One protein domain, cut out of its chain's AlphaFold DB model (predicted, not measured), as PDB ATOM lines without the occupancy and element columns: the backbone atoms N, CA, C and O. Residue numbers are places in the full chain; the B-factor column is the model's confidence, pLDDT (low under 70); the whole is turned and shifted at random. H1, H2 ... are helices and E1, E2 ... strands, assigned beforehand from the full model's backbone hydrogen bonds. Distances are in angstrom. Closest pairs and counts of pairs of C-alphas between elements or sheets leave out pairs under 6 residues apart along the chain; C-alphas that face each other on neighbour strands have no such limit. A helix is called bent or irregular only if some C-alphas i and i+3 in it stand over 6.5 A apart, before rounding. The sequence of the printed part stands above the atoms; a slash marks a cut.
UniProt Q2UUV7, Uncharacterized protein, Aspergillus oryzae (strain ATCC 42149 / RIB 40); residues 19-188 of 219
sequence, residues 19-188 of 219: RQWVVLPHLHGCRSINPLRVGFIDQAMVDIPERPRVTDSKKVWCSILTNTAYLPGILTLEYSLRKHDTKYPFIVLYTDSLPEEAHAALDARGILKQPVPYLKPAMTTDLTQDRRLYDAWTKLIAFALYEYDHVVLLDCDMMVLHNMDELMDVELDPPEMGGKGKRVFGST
ATOM      1  N   ARG A  19     -49.584  37.573  23.348       35.03
ATOM      2  CA  ARG A  19     -48.494  38.467  23.017       35.03
ATOM      3  C   ARG A  19     -48.628  39.656  23.949       35.03
ATOM      4  O   ARG A  19     -49.519  40.476  23.773       35.03
ATOM      5  N   GLN A  20     -47.701  39.682  24.899       46.56
ATOM      6  CA  GLN A  20     -47.284  40.834  25.691       46.56
ATOM      7  C   GLN A  20     -48.139  41.190  26.917       46.56
ATOM      8  O   GLN A  20     -49.354  41.013  26.946       46.56
ATOM      9  N   TRP A  21     -47.411  41.688  27.926       46.03
ATOM     10  CA  TRP A  21     -47.825  42.117  29.266       46.03
ATOM     11  C   TRP A  21     -48.274  40.977  30.180       46.03
ATOM     12  O   TRP A  21     -49.314  40.358  29.975       46.03
ATOM     13  N   VAL A  22     -47.483  40.715  31.221       54.84
ATOM     14  CA  VAL A  22     -47.916  39.902  32.364       54.84
ATOM     15  C   VAL A  22     -47.847  40.780  33.598       54.84
ATOM     16  O   VAL A  22     -46.757  41.192  33.980       54.84
ATOM     17  N   VAL A  23     -49.010  41.070  34.173       54.72
ATOM     18  CA  VAL A  23     -49.189  41.796  35.436       54.72
ATOM     19  C   VAL A  23     -49.340  40.747  36.537       54.72
ATOM     20  O   VAL A  23     -50.230  39.897  36.439       54.72
ATOM     21  N   LEU A  24     -48.468  40.765  37.547       52.16
ATOM     22  CA  LEU A  24     -48.430  39.753  38.613       52.16
ATOM     23  C   LEU A  24     -48.806  40.320  39.988       52.16
ATOM     24  O   LEU A  24     -48.442  41.460  40.281       52.16
ATOM     25  N   PRO A  25     -49.522  39.543  40.830       43.31
ATOM     26  CA  PRO A  25     -49.964  39.987  42.146       43.31
ATOM     27  C   PRO A  25     -48.798  40.044  43.131       43.31
ATOM     28  O   PRO A  25     -47.721  39.525  42.868       43.31
ATOM     29  N   HIS A  26     -49.069  40.607  44.306       42.31
ATOM     30  CA  HIS A  26     -48.168  40.710  45.455       42.31
ATOM     31  C   HIS A  26     -47.442  39.389  45.759       42.31
ATOM     32  O   HIS A  26     -48.030  38.482  46.319       42.31
ATOM     33  N   LEU A  27     -46.164  39.222  45.410       48.94
ATOM     34  CA  LEU A  27     -45.500  37.916  45.553       48.94
ATOM     35  C   LEU A  27     -44.770  37.709  46.899       48.94
ATOM     36  O   LEU A  27     -44.103  36.689  47.097       48.94
ATOM     37  N   HIS A  28     -44.908  38.634  47.853       38.38
ATOM     38  CA  HIS A  28     -44.173  38.578  49.118       38.38
ATOM     39  C   HIS A  28     -44.537  37.351  49.973       38.38
ATOM     40  O   HIS A  28     -45.681  37.152  50.369       38.38
ATOM     41  N   GLY A  29     -43.525  36.536  50.295       38.66
ATOM     42  CA  GLY A  29     -43.624  35.438  51.265       38.66
ATOM     43  C   GLY A  29     -44.302  34.157  50.766       38.66
ATOM     44  O   GLY A  29     -44.379  33.183  51.514       38.66
ATOM     45  N   CYS A  30     -44.739  34.100  49.507       43.00
ATOM     46  CA  CYS A  30     -45.515  32.979  48.982       43.00
ATOM     47  C   CYS A  30     -44.691  31.995  48.147       43.00
ATOM     48  O   CYS A  30     -44.986  31.736  46.984       43.00
ATOM     49  N   ARG A  31     -43.708  31.343  48.783       42.62
ATOM     50  CA  ARG A  31     -43.055  30.140  48.221       42.62
ATOM     51  C   ARG A  31     -44.039  28.972  48.019       42.62
ATOM     52  O   ARG A  31     -43.733  28.032  47.296       42.62
ATOM     53  N   SER A  32     -45.208  29.006  48.671       38.41
ATOM     54  CA  SER A  32     -46.216  27.939  48.616       38.41
ATOM     55  C   SER A  32     -47.336  28.168  47.601       38.41
ATOM     56  O   SER A  32     -48.148  27.263  47.398       38.41
ATOM     57  N   ILE A  33     -47.427  29.349  46.975       39.28
ATOM     58  CA  ILE A  33     -48.338  29.529  45.843       39.28
ATOM     59  C   ILE A  33     -47.586  29.035  44.634       39.28
ATOM     60  O   ILE A  33     -46.781  29.742  44.047       39.28
ATOM     61  N   ASN A  34     -47.866  27.793  44.293       42.56
ATOM     62  CA  ASN A  34     -47.584  27.245  42.991       42.56
ATOM     63  C   ASN A  34     -48.791  27.626  42.115       42.56
ATOM     64  O   ASN A  34     -49.780  26.886  42.117       42.56
ATOM     65  N   PRO A  35     -48.817  28.801  41.443       39.94
ATOM     66  CA  PRO A  35     -50.009  29.243  40.713       39.94
ATOM     67  C   PRO A  35     -50.213  28.387  39.454       39.94
ATOM     68  O   PRO A  35     -51.249  28.445  38.800       39.94
ATOM     69  N   LEU A  36     -49.218  27.559  39.134       38.91
ATOM     70  CA  LEU A  36     -49.161  26.663  38.009       38.91
ATOM     71  C   LEU A  36     -48.687  25.309  38.534       38.91
ATOM     72  O   LEU A  36     -47.496  25.025  38.536       38.91
ATOM     73  N   ARG A  37     -49.618  24.411  38.884       36.22
ATOM     74  CA  ARG A  37     -49.340  22.961  38.887       36.22
ATOM     75  C   ARG A  37     -49.133  22.483  37.439       36.22
ATOM     76  O   ARG A  37     -49.847  21.634  36.913       36.22
ATOM     77  N   VAL A  38     -48.174  23.087  36.750       38.22
ATOM     78  CA  VAL A  38     -47.586  22.590  35.520       38.22
ATOM     79  C   VAL A  38     -46.459  21.706  36.008       38.22
ATOM     80  O   VAL A  38     -45.397  22.210  36.357       38.22
ATOM     81  N   GLY A  39     -46.688  20.392  36.057       33.19
ATOM     82  CA  GLY A  39     -45.738  19.412  36.613       33.19
ATOM     83  C   GLY A  39     -44.338  19.388  35.969       33.19
ATOM     84  O   GLY A  39     -43.523  18.558  36.342       33.19
ATOM     85  N   PHE A  40     -44.061  20.284  35.017       36.78
ATOM     86  CA  PHE A  40     -42.777  20.487  34.344       36.78
ATOM     87  C   PHE A  40     -42.049  21.778  34.752       36.78
ATOM     88  O   PHE A  40     -40.830  21.837  34.636       36.78
ATOM     89  N   ILE A  41     -42.774  22.807  35.205       41.44
ATOM     90  CA  ILE A  41     -42.195  24.081  35.666       41.44
ATOM     91  C   ILE A  41     -41.836  23.997  37.159       41.44
ATOM     92  O   ILE A  41     -40.912  24.672  37.611       41.44
ATOM     93  N   ASP A  42     -42.510  23.098  37.883       39.03
ATOM     94  CA  ASP A  42     -42.339  22.849  39.316       39.03
ATOM     95  C   ASP A  42     -40.860  22.705  39.711       39.03
ATOM     96  O   ASP A  42     -40.376  23.418  40.576       39.03
ATOM     97  N   GLN A  43     -40.079  21.875  39.014       40.72
ATOM     98  CA  GLN A  43     -38.685  21.630  39.411       40.72
ATOM     99  C   GLN A  43     -37.746  22.824  39.154       40.72
ATOM    100  O   GLN A  43     -36.769  22.997  39.872       40.72
ATOM    101  N   ALA A  44     -38.014  23.642  38.129       44.81
ATOM    102  CA  ALA A  44     -37.136  24.751  37.744       44.81
ATOM    103  C   ALA A  44     -37.460  26.057  38.488       44.81
ATOM    104  O   ALA A  44     -36.573  26.886  38.671       44.81
ATOM    105  N   MET A  45     -38.715  26.248  38.915       52.72
ATOM    106  CA  MET A  45     -39.113  27.409  39.717       52.72
ATOM    107  C   MET A  45     -38.889  27.205  41.223       52.72
ATOM    108  O   MET A  45     -38.651  28.187  41.922       52.72
ATOM    109  N   VAL A  46     -38.919  25.959  41.717       50.25
ATOM    110  CA  VAL A  46     -38.767  25.628  43.151       50.25
ATOM    111  C   VAL A  46     -37.362  25.923  43.702       50.25
ATOM    112  O   VAL A  46     -37.243  26.230  44.888       50.25
ATOM    113  N   ASP A  47     -36.329  25.944  42.855       61.31
ATOM    114  CA  ASP A  47     -34.935  26.178  43.271       61.31
ATOM    115  C   ASP A  47     -34.400  27.581  42.921       61.31
ATOM    116  O   ASP A  47     -33.190  27.816  42.957       61.31
ATOM    117  N   ILE A  48     -35.267  28.545  42.582       66.06
ATOM    118  CA  ILE A  48     -34.810  29.920  42.332       66.06
ATOM    119  C   ILE A  48     -34.420  30.553  43.678       66.06
ATOM    120  O   ILE A  48     -35.273  30.671  44.566       66.06
ATOM    121  N   PRO A  49     -33.148  30.955  43.866       66.81
ATOM    122  CA  PRO A  49     -32.696  31.504  45.134       66.81
ATOM    123  C   PRO A  49     -33.409  32.822  45.442       66.81
ATOM    124  O   PRO A  49     -33.707  33.617  44.548       66.81
ATOM    125  N   GLU A  50     -33.648  33.060  46.734       72.56
ATOM    126  CA  GLU A  50     -34.057  34.381  47.205       72.56
ATOM    127  C   GLU A  50     -33.008  35.416  46.804       72.56
ATOM    128  O   GLU A  50     -31.801  35.173  46.879       72.56
ATOM    129  N   ARG A  51     -33.488  36.582  46.382       81.88
ATOM    130  CA  ARG A  51     -32.649  37.664  45.884       81.88
ATOM    131  C   ARG A  51     -33.127  39.006  46.419       81.88
ATOM    132  O   ARG A  51     -34.331  39.203  46.591       81.88
ATOM    133  N   PRO A  52     -32.200  39.931  46.702       87.94
ATOM    134  CA  PRO A  52     -32.570  41.286  47.064       87.94
ATOM    135  C   PRO A  52     -33.161  42.011  45.848       87.94
ATOM    136  O   PRO A  52     -32.749  41.768  44.713       87.94
ATOM    137  N   ARG A  53     -34.089  42.945  46.092       91.38
ATOM    138  CA  ARG A  53     -34.506  43.898  45.058       91.38
ATOM    139  C   ARG A  53     -33.321  44.771  44.651       91.38
ATOM    140  O   ARG A  53     -32.520  45.164  45.496       91.38
ATOM    141  N   VAL A  54     -33.272  45.149  43.376       95.88
ATOM    142  CA  VAL A  54     -32.290  46.116  42.843       95.88
ATOM    143  C   VAL A  54     -32.774  47.571  42.937       95.88
ATOM    144  O   VAL A  54     -32.116  48.486  42.455       95.88
ATOM    145  N   THR A  55     -33.944  47.787  43.542       96.12
ATOM    146  CA  THR A  55     -34.587  49.089  43.744       96.12
ATOM    147  C   THR A  55     -35.430  49.076  45.022       96.12
ATOM    148  O   THR A  55     -35.916  48.027  45.453       96.12
ATOM    149  N   ASP A  56     -35.643  50.251  45.613       95.56
ATOM    150  CA  ASP A  56     -36.530  50.422  46.767       95.56
ATOM    151  C   ASP A  56     -38.015  50.261  46.397       95.56
ATOM    152  O   ASP A  56     -38.840  49.953  47.262       95.56
ATOM    153  N   SER A  57     -38.366  50.423  45.114       95.50
ATOM    154  CA  SER A  57     -39.734  50.209  44.640       95.50
ATOM    155  C   SER A  57     -40.128  48.739  44.731       95.50
ATOM    156  O   SER A  57     -39.392  47.843  44.325       95.50
ATOM    157  N   LYS A  58     -41.355  48.492  45.185       92.19
ATOM    158  CA  LYS A  58     -41.965  47.161  45.139       92.19
ATOM    159  C   LYS A  58     -42.727  46.887  43.841       92.19
ATOM    160  O   LYS A  58     -43.141  45.755  43.627       92.19
ATOM    161  N   LYS A  59     -42.916  47.896  42.986       94.44
ATOM    162  CA  LYS A  59     -43.549  47.761  41.669       94.44
ATOM    163  C   LYS A  59     -42.530  48.053  40.570       94.44
ATOM    164  O   LYS A  59     -41.843  49.076  40.650       94.44
ATOM    165  N   VAL A  60     -42.406  47.167  39.586       96.62
ATOM    166  CA  VAL A  60     -41.364  47.249  38.552       96.62
ATOM    167  C   VAL A  60     -41.890  46.915  37.166       96.62
ATOM    168  O   VAL A  60     -42.637  45.954  36.973       96.62
ATOM    169  N   TRP A  61     -41.411  47.670  36.181       97.38
ATOM    170  CA  TRP A  61     -41.364  47.199  34.803       97.38
ATOM    171  C   TRP A  61     -40.177  46.257  34.673       97.38
ATOM    172  O   TRP A  61     -39.088  46.584  35.146       97.38
ATOM    173  N   CYS A  62     -40.337  45.123  34.004       96.44
ATOM    174  CA  CYS A  62     -39.201  44.262  33.708       96.44
ATOM    175  C   CYS A  62     -39.177  43.819  32.251       96.44
ATOM    176  O   CYS A  62     -40.204  43.721  31.586       96.44
ATOM    177  N   SER A  63     -37.981  43.546  31.747       95.56
ATOM    178  CA  SER A  63     -37.780  42.854  30.478       95.56
ATOM    179  C   SER A  63     -36.592  41.909  30.594       95.56
ATOM    180  O   SER A  63     -35.834  41.978  31.563       95.56
ATOM    181  N   ILE A  64     -36.432  41.007  29.631       92.69
ATOM    182  CA  ILE A  64     -35.391  39.978  29.652       92.69
ATOM    183  C   ILE A  64     -34.426  40.207  28.502       92.69
ATOM    184  O   ILE A  64     -34.844  40.378  27.356       92.69
ATOM    185  N   LEU A  65     -33.135  40.158  28.814       93.00
ATOM    186  CA  LEU A  65     -32.047  40.280  27.860       93.00
ATOM    187  C   LEU A  65     -31.157  39.032  27.926       93.00
ATOM    188  O   LEU A  65     -30.348  38.880  28.838       93.00
ATOM    189  N   THR A  66     -31.312  38.133  26.951       86.31
ATOM    190  CA  THR A  66     -30.545  36.873  26.860       86.31
ATOM    191  C   THR A  66     -29.323  36.967  25.949       86.31
ATOM    192  O   THR A  66     -28.396  36.167  26.070       86.31
ATOM    193  N   ASN A  67     -29.307  37.930  25.021       87.81
ATOM    194  CA  ASN A  67     -28.223  38.141  24.065       87.81
ATOM    195  C   ASN A  67     -28.183  39.596  23.558       87.81
ATOM    196  O   ASN A  67     -29.133  40.362  23.717       87.81
ATOM    197  N   THR A  68     -27.084  39.968  22.905       91.56
ATOM    198  CA  THR A  68     -26.824  41.333  22.419       91.56
ATOM    199  C   THR A  68     -27.719  41.775  21.264       91.56
ATOM    200  O   THR A  68     -27.903  42.978  21.081       91.56
ATOM    201  N   ALA A  69     -28.337  40.856  20.513       90.75
ATOM    202  CA  ALA A  69     -29.232  41.225  19.414       90.75
ATOM    203  C   ALA A  69     -30.506  41.931  19.912       90.75
ATOM    204  O   ALA A  69     -31.079  42.747  19.193       90.75
ATOM    205  N   TYR A  70     -30.914  41.666  21.157       91.06
ATOM    206  CA  TYR A  70     -32.064  42.304  21.804       91.06
ATOM    207  C   TYR A  70     -31.715  43.594  22.563       91.06
ATOM    208  O   TYR A  70     -32.614  44.320  22.991       91.06
ATOM    209  N   LEU A  71     -30.426  43.925  22.699       95.06
ATOM    210  CA  LEU A  71     -29.977  45.114  23.425       95.06
ATOM    211  C   LEU A  71     -30.560  46.419  22.846       95.06
ATOM    212  O   LEU A  71     -31.074  47.212  23.633       95.06
ATOM    213  N   PRO A  72     -30.584  46.660  21.515       96.62
ATOM    214  CA  PRO A  72     -31.213  47.864  20.965       96.62
ATOM    215  C   PRO A  72     -32.691  48.004  21.348       96.62
ATOM    216  O   PRO A  72     -33.160  49.117  21.581       96.62
ATOM    217  N   GLY A  73     -33.404  46.881  21.455       96.25
ATOM    218  CA  GLY A  73     -34.790  46.839  21.906       96.25
ATOM    219  C   GLY A  73     -34.928  47.313  23.353       96.25
ATOM    220  O   GLY A  73     -35.624  48.289  23.612       96.25
ATOM    221  N   ILE A  74     -34.160  46.727  24.279       97.19
ATOM    222  CA  ILE A  74     -34.122  47.146  25.695       97.19
ATOM    223  C   ILE A  74     -33.805  48.639  25.843       97.19
ATOM    224  O   ILE A  74     -34.470  49.357  26.590       97.19
ATOM    225  N   LEU A  75     -32.803  49.119  25.106       97.62
ATOM    226  CA  LEU A  75     -32.378  50.519  25.114       97.62
ATOM    227  C   LEU A  75     -33.461  51.472  24.585       97.62
ATOM    228  O   LEU A  75     -33.534  52.630  25.013       97.62
ATOM    229  N   THR A  76     -34.272  50.997  23.641       97.88
ATOM    230  CA  THR A  76     -35.415  51.723  23.075       97.88
ATOM    231  C   THR A  76     -36.591  51.720  24.043       97.88
ATOM    232  O   THR A  76     -37.196  52.768  24.273       97.88
ATOM    233  N   LEU A  77     -36.876  50.573  24.654       97.88
ATOM    234  CA  LEU A  77     -37.941  50.404  25.627       97.88
ATOM    235  C   LEU A  77     -37.715  51.290  26.858       97.88
ATOM    236  O   LEU A  77     -38.598  52.082  27.187       97.88
ATOM    237  N   GLU A  78     -36.529  51.241  27.475       97.81
ATOM    238  CA  GLU A  78     -36.187  52.100  28.623       97.81
ATOM    239  C   GLU A  78     -36.334  53.580  28.276       97.81
ATOM    240  O   GLU A  78     -36.976  54.330  29.011       97.81
ATOM    241  N   TYR A  79     -35.803  53.988  27.118       98.06
ATOM    242  CA  TYR A  79     -35.949  55.361  26.649       98.06
ATOM    243  C   TYR A  79     -37.421  55.755  26.533       98.06
ATOM    244  O   TYR A  79     -37.807  56.840  26.963       98.06
ATOM    245  N   SER A  80     -38.240  54.884  25.943       98.38
ATOM    246  CA  SER A  80     -39.652  55.151  25.701       98.38
ATOM    247  C   SER A  80     -40.465  55.238  26.995       98.38
ATOM    248  O   SER A  80     -41.302  56.126  27.106       98.38
ATOM    249  N   LEU A  81     -40.170  54.407  27.999       98.00
ATOM    250  CA  LEU A  81     -40.766  54.498  29.336       98.00
ATOM    251  C   LEU A  81     -40.421  55.832  30.005       98.00
ATOM    252  O   LEU A  81     -41.309  56.559  30.448       98.00
ATOM    253  N   ARG A  82     -39.130  56.192  30.018       97.12
ATOM    254  CA  ARG A  82     -38.651  57.441  30.626       97.12
ATOM    255  C   ARG A  82     -39.191  58.678  29.917       97.12
ATOM    256  O   ARG A  82     -39.536  59.654  30.568       97.12
ATOM    257  N   LYS A  83     -39.277  58.638  28.586       98.06
ATOM    258  CA  LYS A  83     -39.832  59.722  27.763       98.06
ATOM    259  C   LYS A  83     -41.292  60.026  28.108       98.06
ATOM    260  O   LYS A  83     -41.716  61.159  27.920       98.06
ATOM    261  N   HIS A  84     -42.044  59.029  28.569       98.25
ATOM    262  CA  HIS A  84     -43.439  59.186  28.975       98.25
ATOM    263  C   HIS A  84     -43.593  59.245  30.499       98.25
ATOM    264  O   HIS A  84     -44.651  58.901  31.012       98.25
ATOM    265  N   ASP A  85     -42.554  59.680  31.217       97.62
ATOM    266  CA  ASP A  85     -42.603  60.021  32.641       97.62
ATOM    267  C   ASP A  85     -43.126  58.896  33.548       97.62
ATOM    268  O   ASP A  85     -43.879  59.147  34.492       97.62
ATOM    269  N   THR A  86     -42.744  57.641  33.269       97.75
ATOM    270  CA  THR A  86     -43.061  56.555  34.206       97.75
ATOM    271  C   THR A  86     -42.467  56.841  35.586       97.75
ATOM    272  O   THR A  86     -41.317  57.269  35.719       97.75
ATOM    273  N   LYS A  87     -43.252  56.589  36.633       97.56
ATOM    274  CA  LYS A  87     -42.822  56.723  38.034       97.56
ATOM    275  C   LYS A  87     -42.143  55.465  38.562       97.56
ATOM    276  O   LYS A  87     -41.552  55.495  39.640       97.56
ATOM    277  N   TYR A  88     -42.265  54.359  37.833       97.75
ATOM    278  CA  TYR A  88     -41.823  53.048  38.280       97.75
ATOM    279  C   TYR A  88     -40.493  52.666  37.623       97.75
ATOM    280  O   TYR A  88     -40.294  52.909  36.431       97.75
ATOM    281  N   PRO A  89     -39.564  52.058  38.375       97.75
ATOM    282  CA  PRO A  89     -38.277  51.655  37.832       97.75
ATOM    283  C   PRO A  89     -38.424  50.533  36.799       97.75
ATOM    284  O   PRO A  89     -39.264  49.639  36.930       97.75
ATOM    285  N   PHE A  90     -37.552  50.578  35.795       98.06
ATOM    286  CA  PHE A  90     -37.379  49.524  34.804       98.06
ATOM    287  C   PHE A  90     -36.144  48.687  35.139       98.06
ATOM    288  O   PHE A  90     -35.053  49.233  35.311       98.06
ATOM    289  N   ILE A  91     -36.327  47.367  35.228       97.88
ATOM    290  CA  ILE A  91     -35.258  46.404  35.503       97.88
ATOM    291  C   ILE A  91     -35.054  45.458  34.314       97.88
ATOM    292  O   ILE A  91     -36.006  44.974  33.698       97.88
ATOM    293  N   VAL A  92     -33.798  45.149  34.011       97.50
ATOM    294  CA  VAL A  92     -33.419  44.166  32.992       97.50
ATOM    295  C   VAL A  92     -32.986  42.877  33.670       97.50
ATOM    296  O   VAL A  92     -31.999  42.835  34.402       97.50
ATOM    297  N   LEU A  93     -33.721  41.807  33.406       95.25
ATOM    298  CA  LEU A  93     -33.370  40.464  33.836       95.25
ATOM    299  C   LEU A  93     -32.393  39.864  32.823       95.25
ATOM    300  O   LEU A  93     -32.662  39.891  31.620       95.25
ATOM    301  N   TYR A  94     -31.278  39.313  33.288       93.94
ATOM    302  CA  TYR A  94     -30.257  38.745  32.404       93.94
ATOM    303  C   TYR A  94     -29.768  37.381  32.880       93.94
ATOM    304  O   TYR A  94     -29.784  37.083  34.072       93.94
ATOM    305  N   THR A  95     -29.311  36.562  31.939       90.12
ATOM    306  CA  THR A  95     -28.688  35.261  32.208       90.12
ATOM    307  C   THR A  95     -27.166  35.381  32.206       90.12
ATOM    308  O   THR A  95     -26.622  36.299  31.598       90.12
ATOM    309  N   ASP A  96     -26.465  34.416  32.805       88.56
ATOM    310  CA  ASP A  96     -24.987  34.395  32.869       88.56
ATOM    311  C   ASP A  96     -24.296  34.390  31.492       88.56
ATOM    312  O   ASP A  96     -23.098  34.628  31.380       88.56
ATOM    313  N   SER A  97     -25.048  34.109  30.427       87.31
ATOM    314  CA  SER A  97     -24.581  34.170  29.044       87.31
ATOM    315  C   SER A  97     -24.527  35.584  28.462       87.31
ATOM    316  O   SER A  97     -24.112  35.727  27.310       87.31
ATOM    317  N   LEU A  98     -25.001  36.607  29.183       93.25
ATOM    318  CA  LEU A  98     -25.025  37.975  28.680       93.25
ATOM    319  C   LEU A  98     -23.585  38.515  28.549       93.25
ATOM    320  O   LEU A  98     -22.853  38.539  29.536       93.25
ATOM    321  N   PRO A  99     -23.160  38.956  27.353       95.44
ATOM    322  CA  PRO A  99     -21.806  39.462  27.163       95.44
ATOM    323  C   PRO A  99     -21.519  40.769  27.916       95.44
ATOM    324  O   PRO A  99     -22.417  41.586  28.145       95.44
ATOM    325  N   GLU A 100     -20.245  41.004  28.235       95.81
ATOM    326  CA  GLU A 100     -19.785  42.191  28.972       95.81
ATOM    327  C   GLU A 100     -20.143  43.498  28.251       95.81
ATOM    328  O   GLU A 100     -20.499  44.487  28.888       95.81
ATOM    329  N   GLU A 101     -20.138  43.519  26.914       96.50
ATOM    330  CA  GLU A 101     -20.528  44.707  26.153       96.50
ATOM    331  C   GLU A 101     -21.992  45.109  26.389       96.50
ATOM    332  O   GLU A 101     -22.312  46.300  26.401       96.50
ATOM    333  N   ALA A 102     -22.884  44.141  26.625       96.62
ATOM    334  CA  ALA A 102     -24.265  44.437  26.984       96.62
ATOM    335  C   ALA A 102     -24.353  44.958  28.420       96.62
ATOM    336  O   ALA A 102     -25.076  45.923  28.665       96.62
ATOM    337  N   HIS A 103     -23.586  44.387  29.353       97.50
ATOM    338  CA  HIS A 103     -23.496  44.906  30.717       97.50
ATOM    339  C   HIS A 103     -23.014  46.358  30.752       97.50
ATOM    340  O   HIS A 103     -23.674  47.189  31.376       97.50
ATOM    341  N   ALA A 104     -21.944  46.672  30.022       97.88
ATOM    342  CA  ALA A 104     -21.401  48.020  29.913       97.88
ATOM    343  C   ALA A 104     -22.423  49.012  29.331       97.88
ATOM    344  O   ALA A 104     -22.533  50.141  29.807       97.88
ATOM    345  N   ALA A 105     -23.208  48.596  28.331       97.38
ATOM    346  CA  ALA A 105     -24.244  49.440  27.736       97.38
ATOM    347  C   ALA A 105     -25.406  49.741  28.700       97.38
ATOM    348  O   ALA A 105     -25.917  50.864  28.708       97.38
ATOM    349  N   LEU A 106     -25.821  48.759  29.509       97.94
ATOM    350  CA  LEU A 106     -26.834  48.956  30.552       97.94
ATOM    351  C   LEU A 106     -26.319  49.908  31.642       97.94
ATOM    352  O   LEU A 106     -27.016  50.860  32.001       97.94
ATOM    353  N   ASP A 107     -25.080  49.709  32.097       98.00
ATOM    354  CA  ASP A 107     -24.458  50.515  33.154       98.00
ATOM    355  C   ASP A 107     -24.251  51.967  32.718       98.00
ATOM    356  O   ASP A 107     -24.565  52.893  33.467       98.00
ATOM    357  N   ALA A 108     -23.822  52.189  31.472       97.38
ATOM    358  CA  ALA A 108     -23.650  53.524  30.902       97.38
ATOM    359  C   ALA A 108     -24.950  54.347  30.872       97.38
ATOM    360  O   ALA A 108     -24.905  55.577  30.817       97.38
ATOM    361  N   ARG A 109     -26.114  53.686  30.908       95.56
ATOM    362  CA  ARG A 109     -27.434  54.332  30.960       95.56
ATOM    363  C   ARG A 109     -28.078  54.297  32.343       95.56
ATOM    364  O   ARG A 109     -29.188  54.805  32.482       95.56
ATOM    365  N   GLY A 110     -27.408  53.721  33.341       96.81
ATOM    366  CA  GLY A 110     -27.955  53.547  34.686       96.81
ATOM    367  C   GLY A 110     -29.172  52.620  34.724       96.81
ATOM    368  O   GLY A 110     -30.033  52.781  35.587       96.81
ATOM    369  N   ILE A 111     -29.280  51.681  33.776       97.94
ATOM    370  CA  ILE A 111     -30.395  50.732  33.731       97.94
ATOM    371  C   ILE A 111     -30.156  49.663  34.792       97.94
ATOM    372  O   ILE A 111     -29.137  48.971  34.777       97.94
ATOM    373  N   LEU A 112     -31.117  49.511  35.702       98.12
ATOM    374  CA  LEU A 112     -31.065  48.488  36.738       98.12
ATOM    375  C   LEU A 112     -31.073  47.099  36.097       98.12
ATOM    376  O   LEU A 112     -31.864  46.825  35.193       98.12
ATOM    377  N   LYS A 113     -30.217  46.203  36.584       96.44
ATOM    378  CA  LYS A 113     -30.076  44.844  36.056       96.44
ATOM    379  C   LYS A 113     -30.073  43.817  37.178       96.44
ATOM    380  O   LYS A 113     -29.490  44.061  38.230       96.44
ATOM    381  N   GLN A 114     -30.711  42.674  36.950       94.81
ATOM    382  CA  GLN A 114     -30.851  41.611  37.942       94.81
ATOM    383  C   GLN A 114     -30.590  40.232  37.310       94.81
ATOM    384  O   GLN A 114     -31.228  39.897  36.308       94.81
ATOM    385  N   PRO A 115     -29.685  39.410  37.873       93.25
ATOM    386  CA  PRO A 115     -29.394  38.090  37.330       93.25
ATOM    387  C   PRO A 115     -30.566  37.120  37.540       93.25
ATOM    388  O   PRO A 115     -31.241  37.119  38.579       93.25
ATOM    389  N   VAL A 116     -30.793  36.266  36.545       89.94
ATOM    390  CA  VAL A 116     -31.802  35.206  36.538       89.94
ATOM    391  C   VAL A 116     -31.231  33.913  35.946       89.94
ATOM    392  O   VAL A 116     -30.417  33.966  35.022       89.94
ATOM    393  N   PRO A 117     -31.671  32.733  36.417       86.94
ATOM    394  CA  PRO A 117     -31.316  31.484  35.762       86.94
ATOM    395  C   PRO A 117     -31.954  31.406  34.370       86.94
ATOM    396  O   PRO A 117     -33.087  31.844  34.158       86.94
ATOM    397  N   TYR A 118     -31.238  30.796  33.428       84.19
ATOM    398  CA  TYR A 118     -31.796  30.457  32.122       84.19
ATOM    399  C   TYR A 118     -32.796  29.305  32.263       84.19
ATOM    400  O   TYR A 118     -32.446  28.231  32.764       84.19
ATOM    401  N   LEU A 119     -34.033  29.506  31.801       80.38
ATOM    402  CA  LEU A 119     -35.069  28.479  31.847       80.38
ATOM    403  C   LEU A 119     -35.202  27.805  30.485       80.38
ATOM    404  O   LEU A 119     -35.351  28.464  29.457       80.38
ATOM    405  N   LYS A 120     -35.208  26.472  30.492       75.19
ATOM    406  CA  LYS A 120     -35.481  25.639  29.319       75.19
ATOM    407  C   LYS A 120     -36.461  24.525  29.684       75.19
ATOM    408  O   LYS A 120     -36.382  24.000  30.797       75.19
ATOM    409  N   PRO A 121     -37.361  24.130  28.772       70.06
ATOM    410  CA  PRO A 121     -38.241  23.002  29.015       70.06
ATOM    411  C   PRO A 121     -37.406  21.720  29.110       70.06
ATOM    412  O   PRO A 121     -36.447  21.528  28.361       70.06
ATOM    413  N   ALA A 122     -37.783  20.821  30.019       67.12
ATOM    414  CA  ALA A 122     -37.147  19.506  30.141       67.12
ATOM    415  C   ALA A 122     -37.418  18.607  28.919       67.12
ATOM    416  O   ALA A 122     -36.665  17.675  28.645       67.12
ATOM    417  N   MET A 123     -38.498  18.885  28.185       64.44
ATOM    418  CA  MET A 123     -38.873  18.160  26.977       64.44
ATOM    419  C   MET A 123     -38.152  18.737  25.758       64.44
ATOM    420  O   MET A 123     -38.100  19.955  25.575       64.44
ATOM    421  N   THR A 124     -37.656  17.861  24.881       60.94
ATOM    422  CA  THR A 124     -37.119  18.260  23.578       60.94
ATOM    423  C   THR A 124     -38.235  18.891  22.754       60.94
ATOM    424  O   THR A 124     -39.153  18.207  22.306       60.94
ATOM    425  N   THR A 125     -38.169  20.204  22.568       60.19
ATOM    426  CA  THR A 125     -39.047  20.931  21.652       60.19
ATOM    427  C   THR A 125     -38.262  21.209  20.377       60.19
ATOM    428  O   THR A 125     -37.227  21.882  20.394       60.19
ATOM    429  N   ASP A 126     -38.719  20.634  19.264       63.19
ATOM    430  CA  ASP A 126     -38.216  20.997  17.943       63.19
ATOM    431  C   ASP A 126     -38.797  22.369  17.571       63.19
ATOM    432  O   ASP A 126     -39.916  22.483  17.075       63.19
ATOM    433  N   LEU A 127     -38.050  23.425  17.896       60.69
ATOM    434  CA  LEU A 127     -38.362  24.815  17.556       60.69
ATOM    435  C   LEU A 127     -37.429  25.307  16.444       60.69
ATOM    436  O   LEU A 127     -37.139  26.499  16.347       60.69
ATOM    437  N   THR A 128     -36.933  24.400  15.597       59.88
ATOM    438  CA  THR A 128     -36.039  24.740  14.477       59.88
ATOM    439  C   THR A 128     -36.627  25.814  13.561       59.88
ATOM    440  O   THR A 128     -35.883  26.654  13.061       59.88
ATOM    441  N   GLN A 129     -37.956  25.830  13.406       55.62
ATOM    442  CA  GLN A 129     -38.695  26.816  12.610       55.62
ATOM    443  C   GLN A 129     -38.759  28.213  13.246       55.62
ATOM    444  O   GLN A 129     -38.945  29.192  12.527       55.62
ATOM    445  N   ASP A 130     -38.596  28.339  14.569       59.31
ATOM    446  CA  ASP A 130     -38.628  29.637  15.248       59.31
ATOM    447  C   ASP A 130     -37.691  29.653  16.468       59.31
ATOM    448  O   ASP A 130     -38.110  29.652  17.628       59.31
ATOM    449  N   ARG A 131     -36.379  29.658  16.196       60.91
ATOM    450  CA  ARG A 131     -35.313  29.536  17.213       60.91
ATOM    451  C   ARG A 131     -35.384  30.580  18.333       60.91
ATOM    452  O   ARG A 131     -34.897  30.313  19.424       60.91
ATOM    453  N   ARG A 132     -36.005  31.741  18.105       61.84
ATOM    454  CA  ARG A 132     -36.220  32.763  19.151       61.84
ATOM    455  C   ARG A 132     -37.118  32.275  20.295       61.84
ATOM    456  O   ARG A 132     -37.086  32.840  21.381       61.84
ATOM    457  N   LEU A 133     -37.922  31.235  20.065       63.84
ATOM    458  CA  LEU A 133     -38.797  30.654  21.083       63.84
ATOM    459  C   LEU A 133     -38.031  29.818  22.117       63.84
ATOM    460  O   LEU A 133     -38.586  29.536  23.177       63.84
ATOM    461  N   TYR A 134     -36.764  29.463  21.862       64.12
ATOM    462  CA  TYR A 134     -35.929  28.800  22.869       64.12
ATOM    463  C   TYR A 134     -35.714  29.691  24.097       64.12
ATOM    464  O   TYR A 134     -35.895  29.228  25.221       64.12
ATOM    465  N   ASP A 135     -35.456  30.983  23.881       67.94
ATOM    466  CA  ASP A 135     -35.251  31.955  24.960       67.94
ATOM    467  C   ASP A 135     -36.569  32.364  25.641       67.94
ATOM    468  O   ASP A 135     -36.570  32.863  26.769       67.94
ATOM    469  N   ALA A 136     -37.715  32.123  24.991       72.38
ATOM    470  CA  ALA A 136     -39.022  32.563  25.476       72.38
ATOM    471  C   ALA A 136     -39.421  31.916  26.809       72.38
ATOM    472  O   ALA A 136     -40.169  32.519  27.571       72.38
ATOM    473  N   TRP A 137     -38.897  30.732  27.133       75.25
ATOM    474  CA  TRP A 137     -39.171  30.071  28.412       75.25
ATOM    475  C   TRP A 137     -38.616  30.838  29.608       75.25
ATOM    476  O   TRP A 137     -39.233  30.835  30.673       75.25
ATOM    477  N   THR A 138     -37.513  31.568  29.425       81.75
ATOM    478  CA  THR A 138     -36.940  32.413  30.481       81.75
ATOM    479  C   THR A 138     -37.907  33.531  30.892       81.75
ATOM    480  O   THR A 138     -37.855  33.972  32.032       81.75
ATOM    481  N   LYS A 139     -38.900  33.893  30.056       84.38
ATOM    482  CA  LYS A 139     -40.005  34.813  30.417       84.38
ATOM    483  C   LYS A 139     -40.796  34.385  31.643       84.38
ATOM    484  O   LYS A 139     -41.272  35.240  32.386       84.38
ATOM    485  N   LEU A 140     -40.876  33.084  31.910       84.19
ATOM    486  CA  LEU A 140     -41.570  32.571  33.088       84.19
ATOM    487  C   LEU A 140     -40.889  32.967  34.402       84.19
ATOM    488  O   LEU A 140     -41.540  32.932  35.443       84.19
ATOM    489  N   ILE A 141     -39.631  33.424  34.368       84.94
ATOM    490  CA  ILE A 141     -38.952  33.932  35.560       84.94
ATOM    491  C   ILE A 141     -39.675  35.128  36.188       84.94
ATOM    492  O   ILE A 141     -39.525  35.352  37.386       84.94
ATOM    493  N   ALA A 142     -40.489  35.865  35.422       86.31
ATOM    494  CA  ALA A 142     -41.301  36.955  35.956       86.31
ATOM    495  C   ALA A 142     -42.204  36.482  37.112       86.31
ATOM    496  O   ALA A 142     -42.357  37.199  38.094       86.31
ATOM    497  N   PHE A 143     -42.709  35.241  37.055       83.75
ATOM    498  CA  PHE A 143     -43.510  34.627  38.124       83.75
ATOM    499  C   PHE A 143     -42.706  34.261  39.382       83.75
ATOM    500  O   PHE A 143     -43.296  33.899  40.396       83.75
ATOM    501  N   ALA A 144     -41.376  34.338  39.324       82.44
ATOM    502  CA  ALA A 144     -40.466  34.038  40.427       82.44
ATOM    503  C   ALA A 144     -39.732  35.285  40.953       82.44
ATOM    504  O   ALA A 144     -38.680  35.182  41.586       82.44
ATOM    505  N   LEU A 145     -40.255  36.476  40.663       87.00
ATOM    506  CA  LEU A 145     -39.768  37.753  41.183       87.00
ATOM    507  C   LEU A 145     -40.447  38.090  42.525       87.00
ATOM    508  O   LEU A 145     -41.101  39.121  42.671       87.00
ATOM    509  N   TYR A 146     -40.316  37.182  43.499       85.12
ATOM    510  CA  TYR A 146     -41.003  37.219  44.802       85.12
ATOM    511  C   TYR A 146     -40.667  38.439  45.670       85.12
ATOM    512  O   TYR A 146     -41.387  38.802  46.607       85.12
ATOM    513  N   GLU A 147     -39.545  39.075  45.373       87.06
ATOM    514  CA  GLU A 147     -39.076  40.274  46.037       87.06
ATOM    515  C   GLU A 147     -39.890  41.530  45.670       87.06
ATOM    516  O   GLU A 147     -39.791  42.524  46.394       87.06
ATOM    517  N   TYR A 148     -40.722  41.482  44.621       89.25
ATOM    518  CA  TYR A 148     -41.607  42.569  44.189       89.25
ATOM    519  C   TYR A 148     -43.088  42.254  44.448       89.25
ATOM    520  O   TYR A 148     -43.535  41.108  44.430       89.25
ATOM    521  N   ASP A 149     -43.866  43.309  44.667       86.88
ATOM    522  CA  ASP A 149     -45.311  43.245  44.882       86.88
ATOM    523  C   ASP A 149     -46.080  43.292  43.563       86.88
ATOM    524  O   ASP A 149     -47.210  42.825  43.477       86.88
ATOM    525  N   HIS A 150     -45.503  43.919  42.546       88.75
ATOM    526  CA  HIS A 150     -46.160  44.068  41.264       88.75
ATOM    527  C   HIS A 150     -45.104  44.087  40.170       88.75
ATOM    528  O   HIS A 150     -44.181  44.904  40.186       88.75
ATOM    529  N   VAL A 151     -45.230  43.168  39.225       92.19
ATOM    530  CA  VAL A 151     -44.301  43.039  38.106       92.19
ATOM    531  C   VAL A 151     -45.105  43.146  36.830       92.19
ATOM    532  O   VAL A 151     -46.091  42.425  36.679       92.19
ATOM    533  N   VAL A 152     -44.656  44.006  35.917       94.62
ATOM    534  CA  VAL A 152     -45.181  44.056  34.553       94.62
ATOM    535  C   VAL A 152     -44.072  43.693  33.569       94.62
ATOM    536  O   VAL A 152     -43.115  44.450  33.384       94.62
ATOM    537  N   LEU A 153     -44.189  42.509  32.960       94.00
ATOM    538  CA  LEU A 153     -43.218  41.996  31.989       94.00
ATOM    539  C   LEU A 153     -43.479  42.551  30.587       94.00
ATOM    540  O   LEU A 153     -44.553  42.334  30.020       94.00
ATOM    541  N   LEU A 154     -42.472  43.212  30.022       94.38
ATOM    542  CA  LEU A 154     -42.489  43.816  28.693       94.38
ATOM    543  C   LEU A 154     -41.535  43.055  27.787       94.38
ATOM    544  O   LEU A 154     -40.403  42.750  28.178       94.38
ATOM    545  N   ASP A 155     -41.949  42.783  26.555       90.62
ATOM    546  CA  ASP A 155     -41.005  42.252  25.581       90.62
ATOM    547  C   ASP A 155     -39.975  43.326  25.208       90.62
ATOM    548  O   ASP A 155     -40.274  44.518  25.135       90.62
ATOM    549  N   CYS A 156     -38.736  42.898  24.974       90.56
ATOM    550  CA  CYS A 156     -37.637  43.809  24.664       90.56
ATOM    551  C   CYS A 156     -37.810  44.531  23.319       90.56
ATOM    552  O   CYS A 156     -37.170  45.549  23.099       90.56
ATOM    553  N   ASP A 157     -38.662  44.032  22.424       89.06
ATOM    554  CA  ASP A 157     -38.963  44.628  21.120       89.06
ATOM    555  C   ASP A 157     -40.190  45.559  21.140       89.06
ATOM    556  O   ASP A 157     -40.705  45.940  20.086       89.06
ATOM    557  N   MET A 158     -40.646  45.963  22.329       92.19
ATOM    558  CA  MET A 158     -41.730  46.927  22.503       92.19
ATOM    559  C   MET A 158     -41.239  48.374  22.577       92.19
ATOM    560  O   MET A 158     -40.109  48.667  22.966       92.19
ATOM    561  N   MET A 159     -42.143  49.301  22.258       94.38
ATOM    562  CA  MET A 159     -41.951  50.735  22.452       94.38
ATOM    563  C   MET A 159     -43.204  51.337  23.080       94.38
ATOM    564  O   MET A 159     -44.317  51.135  22.595       94.38
ATOM    565  N   VAL A 160     -43.008  52.108  24.142       95.12
ATOM    566  CA  VAL A 160     -44.068  52.835  24.837       95.12
ATOM    567  C   VAL A 160     -44.355  54.147  24.104       95.12
ATOM    568  O   VAL A 160     -43.443  54.935  23.851       95.12
ATOM    569  N   LEU A 161     -45.622  54.378  23.752       95.50
ATOM    570  CA  LEU A 161     -46.072  55.587  23.040       95.50
ATOM    571  C   LEU A 161     -46.876  56.554  23.919       95.50
ATOM    572  O   LEU A 161     -47.067  57.704  23.539       95.50
ATOM    573  N   HIS A 162     -47.336  56.084  25.078       95.81
ATOM    574  CA  HIS A 162     -48.058  56.847  26.092       95.81
ATOM    575  C   HIS A 162     -47.704  56.289  27.471       95.81
ATOM    576  O   HIS A 162     -47.360  55.113  27.576       95.81
ATOM    577  N   ASN A 163     -47.788  57.118  28.515       96.94
ATOM    578  CA  ASN A 163     -47.657  56.616  29.880       96.94
ATOM    579  C   ASN A 163     -48.727  55.538  30.119       96.94
ATOM    580  O   ASN A 163     -49.854  55.684  29.648       96.94
ATOM    581  N   MET A 164     -48.323  54.464  30.790       95.62
ATOM    582  CA  MET A 164     -49.132  53.269  31.046       95.62
ATOM    583  C   MET A 164     -49.003  52.818  32.509       95.62
ATOM    584  O   MET A 164     -49.153  51.640  32.831       95.62
ATOM    585  N   ASP A 165     -48.650  53.744  33.405       96.38
ATOM    586  CA  ASP A 165     -48.427  53.475  34.825       96.38
ATOM    587  C   ASP A 165     -49.676  52.915  35.518       96.38
ATOM    588  O   ASP A 165     -49.542  52.244  36.540       96.38
ATOM    589  N   GLU A 166     -50.872  53.105  34.949       94.19
ATOM    590  CA  GLU A 166     -52.111  52.488  35.426       94.19
ATOM    591  C   GLU A 166     -52.043  50.956  35.472       94.19
ATOM    592  O   GLU A 166     -52.741  50.340  36.278       94.19
ATOM    593  N   LEU A 167     -51.171  50.325  34.674       92.12
ATOM    594  CA  LEU A 167     -50.959  48.876  34.724       92.12
ATOM    595  C   LEU A 167     -50.438  48.411  36.088       92.12
ATOM    596  O   LEU A 167     -50.754  47.303  36.506       92.12
ATOM    597  N   MET A 168     -49.704  49.266  36.806       91.88
ATOM    598  CA  MET A 168     -49.187  48.969  38.146       91.88
ATOM    599  C   MET A 168     -50.271  48.980  39.227       91.88
ATOM    600  O   MET A 168     -50.021  48.548  40.357       91.88
ATOM    601  N   ASP A 169     -51.458  49.496  38.913       90.31
ATOM    602  CA  ASP A 169     -52.592  49.620  39.828       90.31
ATOM    603  C   ASP A 169     -53.741  48.664  39.468       90.31
ATOM    604  O   ASP A 169     -54.784  48.669  40.123       90.31
ATOM    605  N   VAL A 170     -53.543  47.792  38.471       89.06
ATOM    606  CA  VAL A 170     -54.489  46.724  38.140       89.06
ATOM    607  C   VAL A 170     -54.658  45.799  39.345       89.06
ATOM    608  O   VAL A 170     -53.703  45.198  39.838       89.06
ATOM    609  N   GLU A 171     -55.899  45.665  39.811       87.44
ATOM    610  CA  GLU A 171     -56.225  44.768  40.912       87.44
ATOM    611  C   GLU A 171     -56.102  43.305  40.495       87.44
ATOM    612  O   GLU A 171     -56.811  42.818  39.607       87.44
ATOM    613  N   LEU A 172     -55.258  42.583  41.222       83.88
ATOM    614  CA  LEU A 172     -55.112  41.141  41.116       83.88
ATOM    615  C   LEU A 172     -55.544  40.481  42.422       83.88
ATOM    616  O   LEU A 172     -55.542  41.100  43.488       83.88
ATOM    617  N   ASP A 173     -55.956  39.222  42.329       80.38
ATOM    618  CA  ASP A 173     -56.399  38.485  43.503       80.38
ATOM    619  C   ASP A 173     -55.219  38.233  44.444       80.38
ATOM    620  O   ASP A 173     -54.106  37.936  43.993       80.38
ATOM    621  N   PRO A 174     -55.445  38.367  45.758       75.94
ATOM    622  CA  PRO A 174     -54.352  38.432  46.695       75.94
ATOM    623  C   PRO A 174     -53.771  37.028  46.954       75.94
ATOM    624  O   PRO A 174     -54.437  36.006  46.724       75.94
ATOM    625  N   PRO A 175     -52.521  36.950  47.429       70.62
ATOM    626  CA  PRO A 175     -51.768  35.696  47.523       70.62
ATOM    627  C   PRO A 175     -52.437  34.667  48.435       70.62
ATOM    628  O   PRO A 175     -52.380  33.464  48.185       70.62
ATOM    629  N   GLU A 176     -53.146  35.115  49.466       76.06
ATOM    630  CA  GLU A 176     -53.826  34.260  50.440       76.06
ATOM    631  C   GLU A 176     -54.887  33.363  49.782       76.06
ATOM    632  O   GLU A 176     -55.242  32.315  50.322       76.06
ATOM    633  N   MET A 177     -55.357  33.717  48.578       74.94
ATOM    634  CA  MET A 177     -56.256  32.878  47.780       74.94
ATOM    635  C   MET A 177     -55.556  31.688  47.110       74.94
ATOM    636  O   MET A 177     -56.220  30.845  46.501       74.94
ATOM    637  N   GLY A 178     -54.229  31.590  47.193       70.81
ATOM    638  CA  GLY A 178     -53.461  30.441  46.721       70.81
ATOM    639  C   GLY A 178     -53.628  30.159  45.229       70.81
ATOM    640  O   GLY A 178     -53.726  28.995  44.844       70.81
ATOM    641  N   GLY A 179     -53.755  31.203  44.403       70.50
ATOM    642  CA  GLY A 179     -53.977  31.072  42.957       70.50
ATOM    643  C   GLY A 179     -55.360  30.535  42.561       70.50
ATOM    644  O   GLY A 179     -55.578  30.220  41.398       70.50
ATOM    645  N   LYS A 180     -56.310  30.422  43.501       76.12
ATOM    646  CA  LYS A 180     -57.690  29.959  43.235       76.12
ATOM    647  C   LYS A 180     -58.652  31.087  42.851       76.12
ATOM    648  O   LYS A 180     -59.847  30.846  42.681       76.12
ATOM    649  N   GLY A 181     -58.137  32.311  42.776       75.44
ATOM    650  CA  GLY A 181     -58.872  33.485  42.330       75.44
ATOM    651  C   GLY A 181     -59.169  33.468  40.826       75.44
ATOM    652  O   GLY A 181     -58.755  32.573  40.092       75.44
ATOM    653  N   LYS A 182     -59.896  34.483  40.359       83.19
ATOM    654  CA  LYS A 182     -60.188  34.733  38.939       83.19
ATOM    655  C   LYS A 182     -59.212  35.720  38.287       83.19
ATOM    656  O   LYS A 182     -59.164  35.782  37.065       83.19
ATOM    657  N   ARG A 183     -58.453  36.483  39.078       81.94
ATOM    658  CA  ARG A 183     -57.518  37.537  38.648       81.94
ATOM    659  C   ARG A 183     -56.094  37.214  39.109       81.94
ATOM    660  O   ARG A 183     -55.466  38.002  39.802       81.94
ATOM    661  N   VAL A 184     -55.607  36.014  38.787       78.12
ATOM    662  CA  VAL A 184     -54.284  35.530  39.241       78.12
ATOM    663  C   VAL A 184     -53.132  36.240  38.522       78.12
ATOM    664  O   VAL A 184     -52.065  36.400  39.097       78.12
ATOM    665  N   PHE A 185     -53.340  36.668  37.277       83.31
ATOM    666  CA  PHE A 185     -52.440  37.535  36.516       83.31
ATOM    667  C   PHE A 185     -53.250  38.300  35.461       83.31
ATOM    668  O   PHE A 185     -54.366  37.896  35.122       83.31
ATOM    669  N   GLY A 186     -52.695  39.395  34.944       83.94
ATOM    670  CA  GLY A 186     -53.263  40.156  33.828       83.94
ATOM    671  C   GLY A 186     -52.484  39.936  32.532       83.94
ATOM    672  O   GLY A 186     -51.262  39.815  32.572       83.94
ATOM    673  N   SER A 187     -53.183  39.903  31.396       84.25
ATOM    674  CA  SER A 187     -52.588  39.865  30.053       84.25
ATOM    675  C   SER A 187     -53.473  40.575  29.033       84.25
ATOM    676  O   SER A 187     -54.695  40.587  29.192       84.25
ATOM    677  N   THR A 188     -52.892  41.112  27.958       77.50
ATOM    678  CA  THR A 188     -53.681  41.692  26.862       77.50
ATOM    679  C   THR A 188     -54.211  40.620  25.913       77.50
ATOM    680  O   THR A 188     -53.595  39.569  25.728       77.50
TER     681      THR A 188
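What this domain is: This is residues 19 to 188 of the 219 residues of an uncharacterized protein of Aspergillus oryzae (strain ATCC 42149 / RIB 40) (UniProt Q2UUV7). A strongly twisted sheet of five strands runs through the middle of the domain, with helices over both faces: H2, the longest, and the short H5 on one, H4 on the other, and H3 beside H2 toward the E4 edge. Beyond the other edge, E1, lie long stretches without named elements, residues 25 to 41 and 170 to 188, and a loop at residues 127 to 132 sticks out. The printed part has 170 residues with five named helices and five named strands, along the chain E1 H1 E2 H2 E3 H3 E4 H4 E5 H5; the sheet is mixed, in the order E1 E5 E2 E3 E4. The class is mixed, helices and strands, though under half of the residues are in named elements. The whole is compact and rounded, with a radius of gyration of the C-alphas of 15.8 A and spans of 41 by 38 by 29 A.

How they stand to each other: E1, residues 22 to 24, is an edge strand and antiparallel to E5, residues 150 to 153, with N 24 and O 151 3.0 A apart, within hydrogen-bond range. E5 is parallel to E2, residues 59 to 65, with N 62 and O 152 at 2.9 A. E2 is parallel to E3, residues 90 to 94, with N 93 and O 63 at 2.8 A. E3 is parallel to the other edge strand, E4, residues 112 to 115, with N 92 and O 112 at 2.8 A. H2, residues 68 to 83, is on the sheet at a height of 9.4 A, over E2 and E3, and runs along the strands, at 3 degrees to E2 on the local plane; its closest C-alphas to E2 are those of Leu 71 and Leu 65, 6.9 A apart. H3, residues 100 to 108, is on the sheet too, with its closest C-alphas to E4 those of Leu 106 and Leu 112, 7.5 A apart. With its residues 68 to 75 alone H2 only just touches H3, with 3 pairs of C-alphas within 8 A, the closest Thr 68 and Ala 102 at 6.1 A; they run the same way at a shallow tilt of 10 degrees. E2, H2, E3 and E3, H3, E4 are strand-helix-strand units, two parallel neighbour strands with a helix between, each with a right-handed crossover. H4, residues 133 to 144, is on the opposite face from H2, over E2 at a height of 8.5 A; the closest C-alphas are those of Lys 139 and Ile 64, 7.0 A apart. H5, residues 165 to 169, is over E5 on the same face as H2, with the C-alphas of Met 168 and His 150 closest at 6.6 A. H1, residues 42 to 45, is not on the sheet; it is close to but not clearly touching H4, with the C-alphas of Met 45 and Ala 144 closest at 6.8 A. Every O i to N i+4 pair is within hydrogen-bond range in H3, against 10 of 12 in H2, 0 of 8 in H4 with 8 of 9 O i to N i+3 pairs, and 0 of 1 in H5 with 2 of 2; H1 is too short for such a pair.

Where its parts are: E1 begins at C-alpha 22, (-47.916, 39.902, 32.364). E2 measures 19.5 A from first to last C-alpha, E3 13.1 A and E4 10.5 A. H2 measures 23.1 A from C-alpha 68 at (-26.824, 41.333, 22.419), and is irregular, C-alphas 69 and 72 being 7.1 A apart. H3 measures 12.1 A. H4 measures 19.7 A and is irregular, but only just: C-alphas 134 and 137 are 6.55 A apart. H5 ends at C-alpha 169, (-52.592, 49.620, 39.828).

The domain as a whole: The two C-alphas farthest apart are those of Glu 101 and Lys 180, 43.5 A, while the first and last printed C-alphas, of Arg 19 and Thr 188, are 7.2 A apart. The printed part has no cut. The links E1 to H1, H1 to E2, E4 to H4 and E5 to H5 are long. Mean pLDDT of the printed part is 79.7, with residues 19 to 49 and 122 to 135 under 70.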